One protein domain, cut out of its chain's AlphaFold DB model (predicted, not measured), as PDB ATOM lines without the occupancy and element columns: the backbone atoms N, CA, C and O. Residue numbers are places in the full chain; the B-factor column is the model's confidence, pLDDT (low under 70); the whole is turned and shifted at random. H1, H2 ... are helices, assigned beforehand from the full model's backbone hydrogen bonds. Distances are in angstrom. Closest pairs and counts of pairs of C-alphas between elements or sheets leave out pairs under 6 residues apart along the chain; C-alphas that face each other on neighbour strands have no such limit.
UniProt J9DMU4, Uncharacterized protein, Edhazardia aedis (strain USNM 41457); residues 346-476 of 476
ATOM      1  N   ILE A 346     195.098 165.441 107.956       94.94
ATOM      2  CA  ILE A 346     195.329 164.404 106.937       94.94
ATOM      3  C   ILE A 346     193.989 163.894 106.402       94.94
ATOM      4  O   ILE A 346     193.801 163.845 105.190       94.94
ATOM      5  N   VAL A 347     193.038 163.579 107.289       95.12
ATOM      6  CA  VAL A 347     191.702 163.107 106.892       95.12
ATOM      7  C   VAL A 347     191.007 164.107 105.967       95.12
ATOM      8  O   VAL A 347     190.477 163.712 104.933       95.12
ATOM      9  N   GLU A 348     191.017 165.399 106.292       94.25
ATOM     10  CA  GLU A 348     190.393 166.425 105.442       94.25
ATOM     11  C   GLU A 348     191.021 166.490 104.042       94.25
ATOM     12  O   GLU A 348     190.319 166.592 103.033       94.25
ATOM     13  N   ILE A 349     192.345 166.383 103.961       92.25
ATOM     14  CA  ILE A 349     193.083 166.461 102.697       92.25
ATOM     15  C   ILE A 349     192.830 165.229 101.835       92.25
ATOM     16  O   ILE A 349     192.593 165.362 100.632       92.25
ATOM     17  N   GLU A 350     192.829 164.044 102.440       94.00
ATOM     18  CA  GLU A 350     192.499 162.803 101.742       94.00
ATOM     19  C   GLU A 350     191.055 162.808 101.244       94.00
ATOM     20  O   GLU A 350     190.813 162.463 100.088       94.00
ATOM     21  N   LYS A 351     190.098 163.283 102.055       95.25
ATOM     22  CA  LYS A 351     188.704 163.441 101.617       95.25
ATOM     23  C   LYS A 351     188.597 164.334 100.388       95.25
ATOM     24  O   LYS A 351     187.939 163.954  99.424       95.25
ATOM     25  N   ASN A 352     189.278 165.477 100.381       93.12
ATOM     26  CA  ASN A 352     189.268 166.382  99.232       93.12
ATOM     27  C   ASN A 352     189.874 165.727  97.982       93.12
ATOM     28  O   ASN A 352     189.292 165.806  96.900       93.12
ATOM     29  N   LYS A 353     191.002 165.020  98.123       92.25
ATOM     30  CA  LYS A 353     191.622 164.277  97.016       92.25
ATOM     31  C   LYS A 353     190.695 163.186  96.472       92.25
ATOM     32  O   LYS A 353     190.615 162.996  95.259       92.25
ATOM     33  N   ILE A 354     190.003 162.475  97.359       95.19
ATOM     34  CA  ILE A 354     189.032 161.439  96.999       95.19
ATOM     35  C   ILE A 354     187.835 162.045  96.281       95.19
ATOM     36  O   ILE A 354     187.455 161.508  95.250       95.19
ATOM     37  N   ASN A 355     187.290 163.167  96.755       95.25
ATOM     38  CA  ASN A 355     186.168 163.841  96.101       95.25
ATOM     39  C   ASN A 355     186.518 164.222  94.657       95.25
ATOM     40  O   ASN A 355     185.789 163.855  93.743       95.25
ATOM     41  N   ILE A 356     187.686 164.834  94.435       93.50
ATOM     42  CA  ILE A 356     188.164 165.180  93.085       93.50
ATOM     43  C   ILE A 356     188.298 163.924  92.208       93.50
ATOM     44  O   ILE A 356     187.914 163.919  91.038       93.50
ATOM     45  N   LYS A 357     188.840 162.825  92.752       94.75
ATOM     46  CA  LYS A 357     188.926 161.554  92.014       94.75
ATOM     47  C   LYS A 357     187.543 160.977  91.707       94.75
ATOM     48  O   LYS A 357     187.332 160.535  90.585       94.75
ATOM     49  N   MET A 358     186.617 160.999  92.661       94.69
ATOM     50  CA  MET A 358     185.249 160.509  92.485       94.69
ATOM     51  C   MET A 358     184.503 161.295  91.414       94.69
ATOM     52  O   MET A 358     183.907 160.689  90.533       94.69
ATOM     53  N   GLU A 359     184.596 162.625  91.430       94.62
ATOM     54  CA  GLU A 359     184.027 163.483  90.387       94.62
ATOM     55  C   GLU A 359     184.536 163.079  88.998       94.62
ATOM     56  O   GLU A 359     183.742 162.861  88.086       94.62
ATOM     57  N   ASN A 360     185.847 162.868  88.849       94.88
ATOM     58  CA  ASN A 360     186.432 162.418  87.584       94.88
ATOM     59  C   ASN A 360     185.946 161.024  87.156       94.88
ATOM     60  O   ASN A 360     185.729 160.791  85.965       94.88
ATOM     61  N   ILE A 361     185.758 160.098  88.102       95.75
ATOM     62  CA  ILE A 361     185.200 158.770  87.814       95.75
ATOM     63  C   ILE A 361     183.764 158.911  87.307       95.75
ATOM     64  O   ILE A 361     183.427 158.346  86.270       95.75
ATOM     65  N   HIS A 362     182.944 159.707  87.986       92.88
ATOM     66  CA  HIS A 362     181.531 159.902  87.665       92.88
ATOM     67  C   HIS A 362     181.298 160.681  86.361       92.88
ATOM     68  O   HIS A 362     180.283 160.483  85.701       92.88
ATOM     69  N   LEU A 363     182.249 161.524  85.946       92.12
ATOM     70  CA  LEU A 363     182.247 162.166  84.624       92.12
ATOM     71  C   LEU A 363     182.644 161.208  83.486       92.12
ATOM     72  O   LEU A 363     182.442 161.522  82.312       92.12
ATOM     73  N   SER A 364     183.229 160.052  83.808       92.56
ATOM     74  CA  SER A 364     183.605 159.040  82.822       92.56
ATOM     75  C   SER A 364     182.417 158.151  82.420       92.56
ATOM     76  O   SER A 364     181.343 158.201  83.015       92.56
ATOM     77  N   ASN A 365     182.597 157.317  81.392       88.25
ATOM     78  CA  ASN A 365     181.570 156.365  80.959       88.25
ATOM     79  C   ASN A 365     181.270 155.342  82.075       88.25
ATOM     80  O   ASN A 365     182.207 154.773  82.637       88.25
ATOM     81  N   TYR A 366     179.985 155.069  82.333       86.62
ATOM     82  CA  TYR A 366     179.510 154.166  83.390       86.62
ATOM     83  C   TYR A 366     180.155 152.776  83.365       86.62
ATOM     84  O   TYR A 366     180.438 152.208  84.416       86.62
ATOM     85  N   ASN A 367     180.515 152.275  82.179       86.62
ATOM     86  CA  ASN A 367     181.223 151.000  82.018       86.62
ATOM     87  C   ASN A 367     182.606 150.966  82.699       86.62
ATOM     88  O   ASN A 367     183.191 149.899  82.859       86.62
ATOM     89  N   LYS A 368     183.173 152.124  83.063       92.25
ATOM     90  CA  LYS A 368     184.484 152.230  83.717       92.25
ATOM     91  C   LYS A 368     184.397 152.460  85.221       92.25
ATOM     92  O   LYS A 368     185.402 152.229  85.896       92.25
ATOM     93  N   TRP A 369     183.247 152.881  85.751       94.50
ATOM     94  CA  TRP A 369     183.125 153.365  87.130       94.50
ATOM     95  C   TRP A 369     183.661 152.366  88.153       94.50
ATOM     96  O   TRP A 369     184.581 152.687  88.899       94.50
ATOM     97  N   PHE A 370     183.179 151.125  88.119       94.31
ATOM     98  CA  PHE A 370     183.554 150.093  89.089       94.31
ATOM     99  C   PHE A 370     185.023 149.676  88.999       94.31
ATOM    100  O   PHE A 370     185.682 149.467  90.022       94.31
ATOM    101  N   SER A 371     185.588 149.651  87.789       94.12
ATOM    102  CA  SER A 371     187.023 149.414  87.607       94.12
ATOM    103  C   SER A 371     187.878 150.526  88.232       94.12
ATOM    104  O   SER A 371     188.916 150.243  88.833       94.12
ATOM    105  N   GLU A 372     187.427 151.780  88.153       96.25
ATOM    106  CA  GLU A 372     188.112 152.923  88.755       96.25
ATOM    107  C   GLU A 372     187.861 153.022  90.268       96.25
ATOM    108  O   GLU A 372     188.781 153.369  91.008       96.25
ATOM    109  N   TYR A 373     186.685 152.623  90.768       96.56
ATOM    110  CA  TYR A 373     186.432 152.479  92.206       96.56
ATOM    111  C   TYR A 373     187.380 151.458  92.843       96.56
ATOM    112  O   TYR A 373     187.989 151.748  93.872       96.56
ATOM    113  N   ARG A 374     187.585 150.291  92.210       94.94
ATOM    114  CA  ARG A 374     188.566 149.289  92.672       94.94
ATOM    115  C   ARG A 374     189.983 149.871  92.733       94.94
ATOM    116  O   ARG A 374     190.685 149.682  93.728       94.94
ATOM    117  N   LYS A 375     190.398 150.637  91.716       95.19
ATOM    118  CA  LYS A 375     191.696 151.341  91.720       95.19
ATOM    119  C   LYS A 375     191.785 152.386  92.830       95.19
ATOM    120  O   LYS A 375     192.837 152.510  93.457       95.19
ATOM    121  N   LEU A 376     190.705 153.124  93.080       95.56
ATOM    122  CA  LEU A 376     190.642 154.121  94.143       95.56
ATOM    123  C   LEU A 376     190.802 153.473  95.521       95.56
ATOM    124  O   LEU A 376     191.652 153.922  96.284       95.56
ATOM    125  N   TYR A 377     190.062 152.396  95.805       94.56
ATOM    126  CA  TYR A 377     190.210 151.631  97.043       94.56
ATOM    127  C   TYR A 377     191.621 151.086  97.211       94.56
ATOM    128  O   TYR A 377     192.233 151.305  98.251       94.56
ATOM    129  N   LYS A 378     192.173 150.436  96.181       92.31
ATOM    130  CA  LYS A 378     193.537 149.899  96.229       92.31
ATOM    131  C   LYS A 378     194.561 150.989  96.554       92.31
ATOM    132  O   LYS A 378     195.358 150.835  97.471       92.31
ATOM    133  N   SER A 379     194.481 152.123  95.856       91.44
ATOM    134  CA  SER A 379     195.358 153.273  96.094       91.44
ATOM    135  C   SER A 379     195.178 153.870  97.494       91.44
ATOM    136  O   SER A 379     196.160 154.293  98.101       91.44
ATOM    137  N   ALA A 380     193.951 153.924  98.015       92.19
ATOM    138  CA  ALA A 380     193.689 154.391  99.372       92.19
ATOM    139  C   ALA A 380     194.282 153.429 100.411       92.19
ATOM    140  O   ALA A 380     194.976 153.876 101.318       92.19
ATOM    141  N   ILE A 381     194.091 152.119 100.243       91.00
ATOM    142  CA  ILE A 381     194.642 151.103 101.144       91.00
ATOM    143  C   ILE A 381     196.171 151.189 101.170       91.00
ATOM    144  O   ILE A 381     196.747 151.348 102.241       91.00
ATOM    145  N   GLU A 382     196.828 151.174 100.010       88.75
ATOM    146  CA  GLU A 382     198.295 151.220  99.915       88.75
ATOM    147  C   GLU A 382     198.898 152.463 100.593       88.75
ATOM    148  O   GLU A 382     199.917 152.365 101.277       88.75
ATOM    149  N   ASN A 383     198.258 153.629 100.449       88.56
ATOM    150  CA  ASN A 383     198.775 154.887 100.992       88.56
ATOM    151  C   ASN A 383     198.419 155.116 102.469       88.56
ATOM    152  O   ASN A 383     199.190 155.748 103.192       88.56
ATOM    153  N   LEU A 384     197.256 154.640 102.921       90.88
ATOM    154  CA  LEU A 384     196.715 154.962 104.245       90.88
ATOM    155  C   LEU A 384     196.960 153.869 105.277       90.88
ATOM    156  O   LEU A 384     196.969 154.171 106.469       90.88
ATOM    157  N   LEU A 385     197.191 152.622 104.857       88.62
ATOM    158  CA  LEU A 385     197.458 151.515 105.776       88.62
ATOM    159  C   LEU A 385     198.634 151.812 106.728       88.62
ATOM    160  O   LEU A 385     198.482 151.595 107.932       88.62
ATOM    161  N   PRO A 386     199.769 152.393 106.278       88.94
ATOM    162  CA  PRO A 386     200.837 152.777 107.199       88.94
ATOM    163  C   PRO A 386     200.416 153.832 108.234       88.94
ATOM    164  O   PRO A 386     201.002 153.897 109.312       88.94
ATOM    165  N   LEU A 387     199.414 154.664 107.929       91.31
ATOM    166  CA  LEU A 387     198.964 155.752 108.801       91.31
ATOM    167  C   LEU A 387     198.107 155.275 109.979       91.31
ATOM    168  O   LEU A 387     197.883 156.056 110.901       91.31
ATOM    169  N   ILE A 388     197.713 153.998 110.018       88.69
ATOM    170  CA  ILE A 388     197.055 153.380 111.182       88.69
ATOM    171  C   ILE A 388     197.923 153.531 112.440       88.69
ATOM    172  O   ILE A 388     197.413 153.804 113.521       88.69
ATOM    173  N   TYR A 389     199.250 153.451 112.294       87.38
ATOM    174  CA  TYR A 389     200.191 153.665 113.401       87.38
ATOM    175  C   TYR A 389     200.288 155.128 113.855       87.38
ATOM    176  O   TYR A 389     200.850 155.412 114.914       87.38
ATOM    177  N   LEU A 390     199.777 156.073 113.061       88.25
ATOM    178  CA  LEU A 390     199.618 157.455 113.492       88.25
ATOM    179  C   LEU A 390     198.308 157.606 114.269       88.25
ATOM    180  O   LEU A 390     198.320 158.107 115.396       88.25
ATOM    181  N   ASP A 391     197.208 157.177 113.661       89.19
ATOM    182  CA  ASP A 391     195.871 157.178 114.238       89.19
ATOM    183  C   ASP A 391     194.983 156.228 113.427       89.19
ATOM    184  O   ASP A 391     194.740 156.437 112.235       89.19
ATOM    185  N   GLU A 392     194.492 155.181 114.087       85.38
ATOM    186  CA  GLU A 392     193.672 154.135 113.476       85.38
ATOM    187  C   GLU A 392     192.403 154.697 112.810       85.38
ATOM    188  O   GLU A 392     191.922 154.150 111.814       85.38
ATOM    189  N   MET A 393     191.892 155.834 113.302       89.06
ATOM    190  CA  MET A 393     190.690 156.470 112.765       89.06
ATOM    191  C   MET A 393     190.889 157.043 111.361       89.06
ATOM    192  O   MET A 393     189.907 157.170 110.633       89.06
ATOM    193  N   ILE A 394     192.124 157.365 110.950       91.19
ATOM    194  CA  ILE A 394     192.393 157.920 109.613       91.19
ATOM    195  C   ILE A 394     191.916 156.940 108.544       91.19
ATOM    196  O   ILE A 394     191.127 157.303 107.672       91.19
ATOM    197  N   PHE A 395     192.367 155.688 108.633       91.25
ATOM    198  CA  PHE A 395     192.026 154.657 107.659       91.25
ATOM    199  C   PHE A 395     190.515 154.407 107.630       91.25
ATOM    200  O   PHE A 395     189.900 154.449 106.566       91.25
ATOM    201  N   LEU A 396     189.902 154.224 108.804       90.62
ATOM    202  CA  LEU A 396     188.474 153.922 108.924       90.62
ATOM    203  C   LEU A 396     187.596 155.036 108.346       90.62
ATOM    204  O   LEU A 396     186.706 154.767 107.540       90.62
ATOM    205  N   ILE A 397     187.868 156.296 108.706       94.19
ATOM    206  CA  ILE A 397     187.083 157.443 108.234       94.19
ATOM    207  C   ILE A 397     187.187 157.588 106.716       94.19
ATOM    208  O   ILE A 397     186.193 157.905 106.061       94.19
ATOM    209  N   ILE A 398     188.374 157.378 106.145       95.38
ATOM    210  CA  ILE A 398     188.574 157.532 104.705       95.38
ATOM    211  C   ILE A 398     187.929 156.393 103.913       95.38
ATOM    212  O   ILE A 398     187.246 156.662 102.925       95.38
ATOM    213  N   MET A 399     188.074 155.144 104.355       93.75
ATOM    214  CA  MET A 399     187.430 154.004 103.693       93.75
ATOM    215  C   MET A 399     185.904 154.113 103.740       93.75
ATOM    216  O   MET A 399     185.236 153.875 102.729       93.75
ATOM    217  N   GLN A 400     185.355 154.557 104.875       94.62
ATOM    218  CA  GLN A 400     183.932 154.854 104.992       94.62
ATOM    219  C   GLN A 400     183.521 155.972 104.027       94.62
ATOM    220  O   GLN A 400     182.552 155.818 103.294       94.62
ATOM    221  N   HIS A 401     184.297 157.058 103.948       96.25
ATOM    222  CA  HIS A 401     184.012 158.176 103.044       96.25
ATOM    223  C   HIS A 401     183.984 157.749 101.570       96.25
ATOM    224  O   HIS A 401     183.089 158.161 100.838       96.25
ATOM    225  N   ILE A 402     184.920 156.905 101.119       96.38
ATOM    226  CA  ILE A 402     184.900 156.342  99.754       96.38
ATOM    227  C   ILE A 402     183.611 155.543  99.534       96.38
ATOM    228  O   ILE A 402     182.918 155.760  98.539       96.38
ATOM    229  N   THR A 403     183.280 154.661 100.481       95.31
ATOM    230  CA  THR A 403     182.089 153.801 100.420       95.31
ATOM    231  C   THR A 403     180.811 154.627 100.323       95.31
ATOM    232  O   THR A 403     180.009 154.414  99.416       95.31
ATOM    233  N   ASP A 404     180.657 155.617 101.200       95.44
ATOM    234  CA  ASP A 404     179.483 156.487 101.245       95.44
ATOM    235  C   ASP A 404     179.300 157.257  99.934       95.44
ATOM    236  O   ASP A 404     178.182 157.354  99.434       95.44
ATOM    237  N   ASN A 405     180.387 157.758  99.334       94.69
ATOM    238  CA  ASN A 405     180.313 158.471  98.057       94.69
ATOM    239  C   ASN A 405     179.873 157.564  96.902       94.69
ATOM    240  O   ASN A 405     179.046 157.979  96.090       94.69
ATOM    241  N   ILE A 406     180.391 156.332  96.833       95.06
ATOM    242  CA  ILE A 406     179.988 155.361  95.803       95.06
ATOM    243  C   ILE A 406     178.506 155.027  95.961       95.06
ATOM    244  O   ILE A 406     177.757 155.083  94.985       95.06
ATOM    245  N   LEU A 407     178.074 154.698  97.181       93.69
ATOM    246  CA  LEU A 407     176.687 154.321  97.451       93.69
ATOM    247  C   LEU A 407     175.724 155.476  97.174       93.69
ATOM    248  O   LEU A 407     174.723 155.275  96.491       93.69
ATOM    249  N   LEU A 408     176.045 156.684  97.645       93.75
ATOM    250  CA  LEU A 408     175.218 157.870  97.433       93.75
ATOM    251  C   LEU A 408     175.063 158.183  95.942       93.75
ATOM    252  O   LEU A 408     173.956 158.454  95.481       93.75
ATOM    253  N   TYR A 409     176.158 158.135  95.182       93.12
ATOM    254  CA  TYR A 409     176.109 158.432  93.755       93.12
ATOM    255  C   TYR A 409     175.284 157.395  92.984       93.12
ATOM    256  O   TYR A 409     174.410 157.769  92.202       93.12
ATOM    257  N   ASN A 410     175.507 156.101  93.239       91.25
ATOM    258  CA  ASN A 410     174.751 155.035  92.581       91.25
ATOM    259  C   ASN A 410     173.262 155.074  92.956       91.25
ATOM    260  O   ASN A 410     172.419 154.906  92.080       91.25
ATOM    261  N   ASP A 411     172.919 155.362  94.214       92.31
ATOM    262  CA  ASP A 411     171.526 155.534  94.646       92.31
ATOM    263  C   ASP A 411     170.829 156.675  93.887       92.31
ATOM    264  O   ASP A 411     169.733 156.495  93.355       92.31
ATOM    265  N   VAL A 412     171.483 157.836  93.762       92.06
ATOM    266  CA  VAL A 412     170.953 158.970  92.988       92.06
ATOM    267  C   VAL A 412     170.820 158.617  91.506       92.06
ATOM    268  O   VAL A 412     169.789 158.918  90.904       92.06
ATOM    269  N   PHE A 413     171.826 157.965  90.922       90.50
ATOM    270  CA  PHE A 413     171.826 157.565  89.516       90.50
ATOM    271  C   PHE A 413     170.684 156.588  89.200       90.50
ATOM    272  O   PHE A 413     169.909 156.824  88.275       90.50
ATOM    273  N   ILE A 414     170.520 155.544  90.017       90.38
ATOM    274  CA  ILE A 414     169.440 154.559  89.879       90.38
ATOM    275  C   ILE A 414     168.076 155.239  90.040       90.38
ATOM    276  O   ILE A 414     167.185 155.022  89.224       90.38
ATOM    277  N   LYS A 415     167.904 156.117  91.036       90.00
ATOM    278  CA  LYS A 415     166.642 156.852  91.250       90.00
ATOM    279  C   LYS A 415     166.249 157.762  90.084       90.00
ATOM    280  O   LYS A 415     165.079 158.116  89.971       90.00
ATOM    281  N   GLN A 416     167.203 158.165  89.247       89.44
ATOM    282  CA  GLN A 416     166.956 158.998  88.070       89.44
ATOM    283  C   GLN A 416     166.636 158.188  86.803       89.44
ATOM    284  O   GLN A 416     166.197 158.776  85.810       89.44
ATOM    285  N   MET A 417     166.818 156.863  86.818       88.00
ATOM    286  CA  MET A 417     166.455 156.000  85.693       88.00
ATOM    287  C   MET A 417     164.939 155.888  85.531       88.00
ATOM    288  O   MET A 417     164.181 155.931  86.500       88.00
ATOM    289  N   ARG A 418     164.485 155.721  84.283       85.88
ATOM    290  CA  ARG A 418     163.055 155.548  83.977       85.88
ATOM    291  C   ARG A 418     162.632 154.083  83.950       85.88
ATOM    292  O   ARG A 418     161.434 153.818  84.020       85.88
ATOM    293  N   PHE A 419     163.589 153.160  83.840       84.31
ATOM    294  CA  PHE A 419     163.371 151.708  83.778       84.31
ATOM    295  C   PHE A 419     162.390 151.290  82.672       84.31
ATOM    296  O   PHE A 419     161.593 150.368  82.841       84.31
ATOM    297  N   CYS A 420     162.405 152.006  81.548       85.88
ATOM    298  CA  CYS A 420     161.474 151.788  80.441       85.88
ATOM    299  C   CYS A 420     162.094 150.948  79.316       85.88
ATOM    300  O   CYS A 420     161.363 150.401  78.492       85.88
ATOM    301  N   SER A 421     163.426 150.873  79.256       88.44
ATOM    302  CA  SER A 421     164.167 150.136  78.229       88.44
ATOM    303  C   SER A 421     164.850 148.891  78.795       88.44
ATOM    304  O   SER A 421     165.199 148.834  79.974       88.44
ATOM    305  N   GLN A 422     165.062 147.893  77.935       87.56
ATOM    306  CA  GLN A 422     165.809 146.691  78.303       87.56
ATOM    307  C   GLN A 422     167.270 147.016  78.649       87.56
ATOM    308  O   GLN A 422     167.795 146.470  79.615       87.56
ATOM    309  N   ASP A 423     167.868 147.992  77.964       85.75
ATOM    310  CA  ASP A 423     169.224 148.477  78.240       85.75
ATOM    311  C   ASP A 423     169.358 149.078  79.656       85.75
ATOM    312  O   ASP A 423     170.356 148.850  80.338       85.75
ATOM    313  N   GLU A 424     168.350 149.817  80.140       85.56
ATOM    314  CA  GLU A 424     168.329 150.342  81.519       85.56
ATOM    315  C   GLU A 424     168.229 149.219  82.565       85.56
ATOM    316  O   GLU A 424     168.856 149.302  83.622       85.56
ATOM    317  N   LEU A 425     167.460 148.161  82.279       86.62
ATOM    318  CA  LEU A 425     167.346 146.996  83.163       86.62
ATOM    319  C   LEU A 425     168.651 146.191  83.205       86.62
ATOM    320  O   LEU A 425     169.092 145.799  84.285       86.62
ATOM    321  N   GLU A 426     169.297 145.983  82.056       87.81
ATOM    322  CA  GLU A 426     170.613 145.340  81.979       87.81
ATOM    323  C   GLU A 426     171.674 146.151  82.730       87.81
ATOM    324  O   GLU A 426     172.459 145.589  83.494       87.81
ATOM    325  N   LEU A 427     171.660 147.480  82.594       88.62
ATOM    326  CA  LEU A 427     172.550 148.365  83.339       88.62
ATOM    327  C   LEU A 427     172.342 148.261  84.858       88.62
ATOM    328  O   LEU A 427     173.321 148.194  85.600       88.62
ATOM    329  N   LEU A 428     171.095 148.208  85.330       89.38
ATOM    330  CA  LEU A 428     170.793 148.024  86.753       89.38
ATOM    331  C   LEU A 428     171.344 146.689  87.283       89.38
ATOM    332  O   LEU A 428     171.979 146.663  88.339       89.38
ATOM    333  N   CYS A 429     171.137 145.596  86.544       89.06
ATOM    334  CA  CYS A 429     171.689 144.284  86.889       89.06
ATOM    335  C   CYS A 429     173.224 144.310  86.934       89.06
ATOM    336  O   CYS A 429     173.819 143.762  87.862       89.06
ATOM    337  N   ASN A 430     173.861 144.994  85.980       89.38
ATOM    338  CA  ASN A 430     175.314 145.156  85.947       89.38
ATOM    339  C   ASN A 430     175.829 145.954  87.154       89.38
ATOM    340  O   ASN A 430     176.799 145.538  87.781       89.38
ATOM    341  N   ILE A 431     175.163 147.054  87.526       91.12
ATOM    342  CA  ILE A 431     175.507 147.840  88.724       91.12
ATOM    343  C   ILE A 431     175.426 146.975  89.986       91.12
ATOM    344  O   ILE A 431     176.332 147.017  90.815       91.12
ATOM    345  N   TYR A 432     174.366 146.175  90.129       90.50
ATOM    346  CA  TYR A 432     174.223 145.271  91.270       90.50
ATOM    347  C   TYR A 432     175.350 144.230  91.320       90.50
ATOM    348  O   TYR A 432     175.972 144.056  92.367       90.50
ATOM    349  N   SER A 433     175.647 143.581  90.187       92.50
ATOM    350  CA  SER A 433     176.736 142.601  90.092       92.50
ATOM    351  C   SER A 433     178.080 143.221  90.472       92.50
ATOM    352  O   SER A 433     178.805 142.672  91.296       92.50
ATOM    353  N   GLU A 434     178.393 144.401  89.937       93.81
ATOM    354  CA  GLU A 434     179.666 145.071  90.206       93.81
ATOM    355  C   GLU A 434     179.792 145.571  91.658       93.81
ATOM    356  O   GLU A 434     180.902 145.645  92.191       93.81
ATOM    357  N   LEU A 435     178.682 145.893  92.336       92.38
ATOM    358  CA  LEU A 435     178.694 146.199  93.771       92.38
ATOM    359  C   LEU A 435     179.033 144.965  94.618       92.38
ATOM    360  O   LEU A 435     179.825 145.080  95.558       92.38
ATOM    361  N   GLU A 436     178.483 143.793  94.289       92.56
ATOM    362  CA  GLU A 436     178.874 142.541  94.952       92.56
ATOM    363  C   GLU A 436     180.340 142.188  94.652       92.56
ATOM    364  O   GLU A 436     181.073 141.813  95.569       92.56
ATOM    365  N   ASP A 437     180.822 142.422  93.429       92.81
ATOM    366  CA  ASP A 437     182.235 142.226  93.087       92.81
ATOM    367  C   ASP A 437     183.160 143.166  93.879       92.81
ATOM    368  O   ASP A 437     184.232 142.758  94.331       92.81
ATOM    369  N   ILE A 438     182.762 144.428  94.098       93.06
ATOM    370  CA  ILE A 438     183.505 145.351  94.976       93.06
ATOM    371  C   ILE A 438     183.540 144.832  96.414       93.06
ATOM    372  O   ILE A 438     184.577 144.923  97.069       93.06
ATOM    373  N   LYS A 439     182.432 144.295  96.923       91.69
ATOM    374  CA  LYS A 439     182.369 143.744  98.280       91.69
ATOM    375  C   LYS A 439     183.292 142.537  98.438       91.69
ATOM    376  O   LYS A 439     184.037 142.496  99.412       91.69
ATOM    377  N   ILE A 440     183.296 141.614  97.473       90.75
ATOM    378  CA  ILE A 440     184.235 140.482  97.444       90.75
ATOM    379  C   ILE A 440     185.675 141.002  97.428       90.75
ATOM    380  O   ILE A 440     186.472 140.613  98.279       90.75
ATOM    381  N   PHE A 441     185.983 141.948  96.537       91.38
ATOM    382  CA  PHE A 441     187.302 142.576  96.466       91.38
ATOM    383  C   PHE A 441     187.737 143.175  97.813       91.38
ATOM    384  O   PHE A 441     188.866 142.959  98.245       91.38
ATOM    385  N   LEU A 442     186.859 143.908  98.505       89.06
ATOM    386  CA  LEU A 442     187.171 144.487  99.815       89.06
ATOM    387  C   LEU A 442     187.370 143.415 100.894       89.06
ATOM    388  O   LEU A 442     188.282 143.560 101.707       89.06
ATOM    389  N   SER A 443     186.581 142.337 100.881       86.81
ATOM    390  CA  SER A 443     186.778 141.189 101.775       86.81
ATOM    391  C   SER A 443     188.123 140.494 101.543       86.81
ATOM    392  O   SER A 443     188.781 140.113 102.503       86.81
ATOM    393  N   GLU A 444     188.596 140.391 100.299       86.94
ATOM    394  CA  GLU A 444     189.936 139.857 100.006       86.94
ATOM    395  C   GLU A 444     191.063 140.763 100.530       86.94
ATOM    396  O   GLU A 444     192.138 140.281 100.892       86.94
ATOM    397  N   GLN A 445     190.841 142.081 100.581       83.62
ATOM    398  CA  GLN A 445     191.806 143.018 101.173       83.62
ATOM    399  C   GLN A 445     191.739 143.051 102.709       83.62
ATOM    400  O   GLN A 445     192.688 143.508 103.352       83.62
ATOM    401  N   GLU A 446     190.646 142.572 103.309       80.88
ATOM    402  CA  GLU A 446     190.389 142.644 104.751       80.88
ATOM    403  C   GLU A 446     191.485 141.946 105.562       80.88
ATOM    404  O   GLU A 446     191.970 142.515 106.535       80.88
ATOM    405  N   ASP A 447     191.967 140.781 105.126       74.81
ATOM    406  CA  ASP A 447     193.029 140.044 105.826       74.81
ATOM    407  C   ASP A 447     194.339 140.845 105.925       74.81
ATOM    408  O   ASP A 447     195.036 140.812 106.946       74.81
ATOM    409  N   GLN A 448     194.682 141.610 104.885       73.38
ATOM    410  CA  GLN A 448     195.875 142.464 104.892       73.38
ATOM    411  C   GLN A 448     195.715 143.622 105.881       73.38
ATOM    412  O   GLN A 448     196.644 143.962 106.616       73.38
ATOM    413  N   VAL A 449     194.514 144.194 105.922       77.00
ATOM    414  CA  VAL A 449     194.161 145.338 106.760       77.00
ATOM    415  C   VAL A 449     194.056 144.931 108.231       77.00
ATOM    416  O   VAL A 449     194.667 145.563 109.093       77.00
ATOM    417  N   LEU A 450     193.349 143.838 108.531       74.81
ATOM    418  CA  LEU A 450     193.153 143.322 109.884       74.81
ATOM    419  C   LEU A 450     194.479 143.020 110.562       74.81
ATOM    420  O   LEU A 450     194.624 143.306 111.745       74.81
ATOM    421  N   ASN A 451     195.472 142.505 109.836       71.88
ATOM    422  CA  ASN A 451     196.791 142.244 110.404       71.88
ATOM    423  C   ASN A 451     197.477 143.512 110.946       71.88
ATOM    424  O   ASN A 451     198.194 143.409 111.948       71.88
ATOM    425  N   ALA A 452     197.203 144.686 110.366       67.69
ATOM    426  CA  ALA A 452     197.808 145.967 110.735       67.69
ATOM    427  C   ALA A 452     197.168 146.658 111.959       67.69
ATOM    428  O   ALA A 452     197.840 147.458 112.611       67.69
ATOM    429  N   PHE A 453     195.914 146.350 112.305       68.19
ATOM    430  CA  PHE A 453     195.219 146.949 113.456       68.19
ATOM    431  C   PHE A 453     195.680 146.374 114.811       68.19
ATOM    432  O   PHE A 453     196.125 145.221 114.916       68.19
ATOM    433  N   SER A 454     195.546 147.170 115.881       62.16
ATOM    434  CA  SER A 454     195.813 146.729 117.256       62.16
ATOM    435  C   SER A 454     194.861 145.607 117.710       62.16
ATOM    436  O   SER A 454     193.793 145.385 117.142       62.16
ATOM    437  N   SER A 455     195.241 144.857 118.751       54.00
ATOM    438  CA  SER A 455     194.451 143.730 119.283       54.00
ATOM    439  C   SER A 455     193.063 144.121 119.806       54.00
ATOM    440  O   SER A 455     192.167 143.280 119.836       54.00
ATOM    441  N   GLU A 456     192.880 145.374 120.219       47.75
ATOM    442  CA  GLU A 456     191.601 145.916 120.698       47.75
ATOM    443  C   GLU A 456     190.672 146.269 119.530       47.75
ATOM    444  O   GLU A 456     189.507 145.871 119.514       47.75
ATOM    445  N   SER A 457     191.218 146.876 118.481       50.66
ATOM    446  CA  SER A 457     190.493 147.205 117.249       50.66
ATOM    447  C   SER A 457     190.174 145.960 116.415       50.66
ATOM    448  O   SER A 457     189.089 145.851 115.844       50.66
ATOM    449  N   LYS A 458     191.042 144.938 116.465       53.72
ATOM    450  CA  LYS A 458     190.762 143.582 115.960       53.72
ATOM    451  C   LYS A 458     189.535 142.954 116.628       53.72
ATOM    452  O   LYS A 458     188.763 142.284 115.945       53.72
ATOM    453  N   LYS A 459     189.328 143.163 117.938       47.31
ATOM    454  CA  LYS A 459     188.143 142.647 118.649       47.31
ATOM    455  C   LYS A 459     186.865 143.335 118.176       47.31
ATOM    456  O   LYS A 459     185.927 142.622 117.834       47.31
ATOM    457  N   LEU A 460     186.865 144.666 118.071       47.53
ATOM    458  CA  LEU A 460     185.737 145.451 117.549       47.53
ATOM    459  C   LEU A 460     185.357 145.050 116.116       47.53
ATOM    460  O   LEU A 460     184.191 144.742 115.871       47.53
ATOM    461  N   CYS A 461     186.334 144.934 115.208       50.00
ATOM    462  CA  CYS A 461     186.087 144.411 113.862       50.00
ATOM    463  C   CYS A 461     185.531 142.980 113.914       50.00
ATOM    464  O   CYS A 461     184.480 142.712 113.344       50.00
ATOM    465  N   SER A 462     186.158 142.069 114.670       50.91
ATOM    466  CA  SER A 462     185.729 140.663 114.729       50.91
ATOM    467  C   SER A 462     184.332 140.454 115.337       50.91
ATOM    468  O   SER A 462     183.631 139.511 114.962       50.91
ATOM    469  N   GLU A 463     183.905 141.307 116.272       46.50
ATOM    470  CA  GLU A 463     182.570 141.260 116.878       46.50
ATOM    471  C   GLU A 463     181.491 141.782 115.921       46.50
ATOM    472  O   GLU A 463     180.389 141.226 115.884       46.50
ATOM    473  N   GLU A 464     181.802 142.780 115.089       49.69
ATOM    474  CA  GLU A 464     180.909 143.234 114.017       49.69
ATOM    475  C   GLU A 464     180.824 142.231 112.859       49.69
ATOM    476  O   GLU A 464     179.718 141.946 112.388       49.69
ATOM    477  N   THR A 465     181.936 141.603 112.457       50.06
ATOM    478  CA  THR A 465     181.939 140.538 111.436       50.06
ATOM    479  C   THR A 465     181.146 139.315 111.914       50.06
ATOM    480  O   THR A 465     180.357 138.743 111.159       50.06
ATOM    481  N   LYS A 466     181.250 138.951 113.204       42.41
ATOM    482  CA  LYS A 466     180.421 137.893 113.816       42.41
ATOM    483  C   LYS A 466     178.939 138.258 113.857       42.41
ATOM    484  O   LYS A 466     178.109 137.401 113.566       42.41
ATOM    485  N   LYS A 467     178.587 139.513 114.160       44.91
ATOM    486  CA  LYS A 467     177.192 139.979 114.088       44.91
ATOM    487  C   LYS A 467     176.651 139.938 112.658       44.91
ATOM    488  O   LYS A 467     175.520 139.506 112.476       44.91
ATOM    489  N   ARG A 468     177.443 140.304 111.641       43.69
ATOM    490  CA  ARG A 468     177.036 140.255 110.220       43.69
ATOM    491  C   ARG A 468     176.891 138.829 109.675       43.69
ATOM    492  O   ARG A 468     175.924 138.560 108.966       43.69
ATOM    493  N   ASN A 469     177.753 137.892 110.074       40.47
ATOM    494  CA  ASN A 469     177.634 136.482 109.671       40.47
ATOM    495  C   ASN A 469     176.385 135.783 110.239       40.47
ATOM    496  O   ASN A 469     175.886 134.839 109.633       40.47
ATOM    497  N   ILE A 470     175.812 136.286 111.338       41.84
ATOM    498  CA  ILE A 470     174.520 135.807 111.861       41.84
ATOM    499  C   ILE A 470     173.345 136.249 110.963       41.84
ATOM    500  O   ILE A 470     172.336 135.549 110.889       41.84
ATOM    501  N   TYR A 471     173.469 137.368 110.239       35.19
ATOM    502  CA  TYR A 471     172.437 137.834 109.301       35.19
ATOM    503  C   TYR A 471     172.535 137.187 107.912       35.19
ATOM    504  O   TYR A 471     171.513 137.070 107.246       35.19
ATOM    505  N   LEU A 472     173.714 136.704 107.503       36.50
ATOM    506  CA  LEU A 472     173.908 135.950 106.252       36.50
ATOM    507  C   LEU A 472     173.582 134.446 106.376       36.50
ATOM    508  O   LEU A 472     173.505 133.757 105.365       36.50
ATOM    509  N   GLN A 473     173.367 133.933 107.594       33.09
ATOM    510  CA  GLN A 473     172.971 132.538 107.848       33.09
ATOM    511  C   GLN A 473     171.474 132.344 108.126       33.09
ATOM    512  O   GLN A 473     171.050 131.224 108.412       33.09
ATOM    513  N   LYS A 474     170.648 133.393 108.037       31.34
ATOM    514  CA  LYS A 474     169.193 133.205 108.012       31.34
ATOM    515  C   LYS A 474     168.755 132.966 106.566       31.34
ATOM    516  O   LYS A 474     168.896 133.885 105.764       31.34
ATOM    517  N   PRO A 475     168.224 131.779 106.225       34.25
ATOM    518  CA  PRO A 475     167.560 131.599 104.945       34.25
ATOM    519  C   PRO A 475     166.342 132.532 104.913       34.25
ATOM    520  O   PRO A 475     165.587 132.574 105.890       34.25
ATOM    521  N   GLN A 476     166.180 133.285 103.825       38.25
ATOM    522  CA  GLN A 476     164.844 133.685 103.383       38.25
ATOM    523  C   GLN A 476     164.204 132.513 102.653       38.25
ATOM    524  O   GLN A 476     164.934 131.847 101.882       38.25
TER     525      GLN A 476
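What this domain is: This is residues 346 to 476 of the 476 residues of an uncharacterized protein of Edhazardia aedis (strain USNM 41457) (UniProt J9DMU4). The longest helix, H4, runs along one side of an up-and-down bundle of four helices, H1 to H4, each running against the one before; H5 folds back from H4's end and slants away, residues 463 to 476 sticking out. The 131 printed residues hold five named helices, H1 to H5, and no named strand: all helix. It is only just compact, close to loose, radius of gyration of the C-alphas 16.7 A, spanning 51 by 42 by 19 A.

How they stand to each other: H4, residues 422 to 452, touches the hub H2, residues 366 to 389; closest C-alphas Glu 434 and Phe 370, 6.4 A. H3, residues 392 to 416, forms a hairpin with H2; closest C-alphas Phe 395 and Leu 384, 5.8 A. H1, residues 346 to 362, touches H3; closest C-alphas Val 347 and Ile 394, 5.9 A. H5, residues 455 to 472, is close to but not clearly touching H4. Every O i to N i+4 pair is within hydrogen-bond range in H1; H2 has 14 of 20, H3 20 of 21, H4 24 of 27, H5 13 of 14.

Where its parts are: H4 measures 45.6 A from C-alpha 422 (165.809, 146.691, 78.303) to C-alpha 452 (197.808, 145.967, 110.735).

The domain as a whole: No cut; links tight. Residues 452 to 476 have pLDDT under 70.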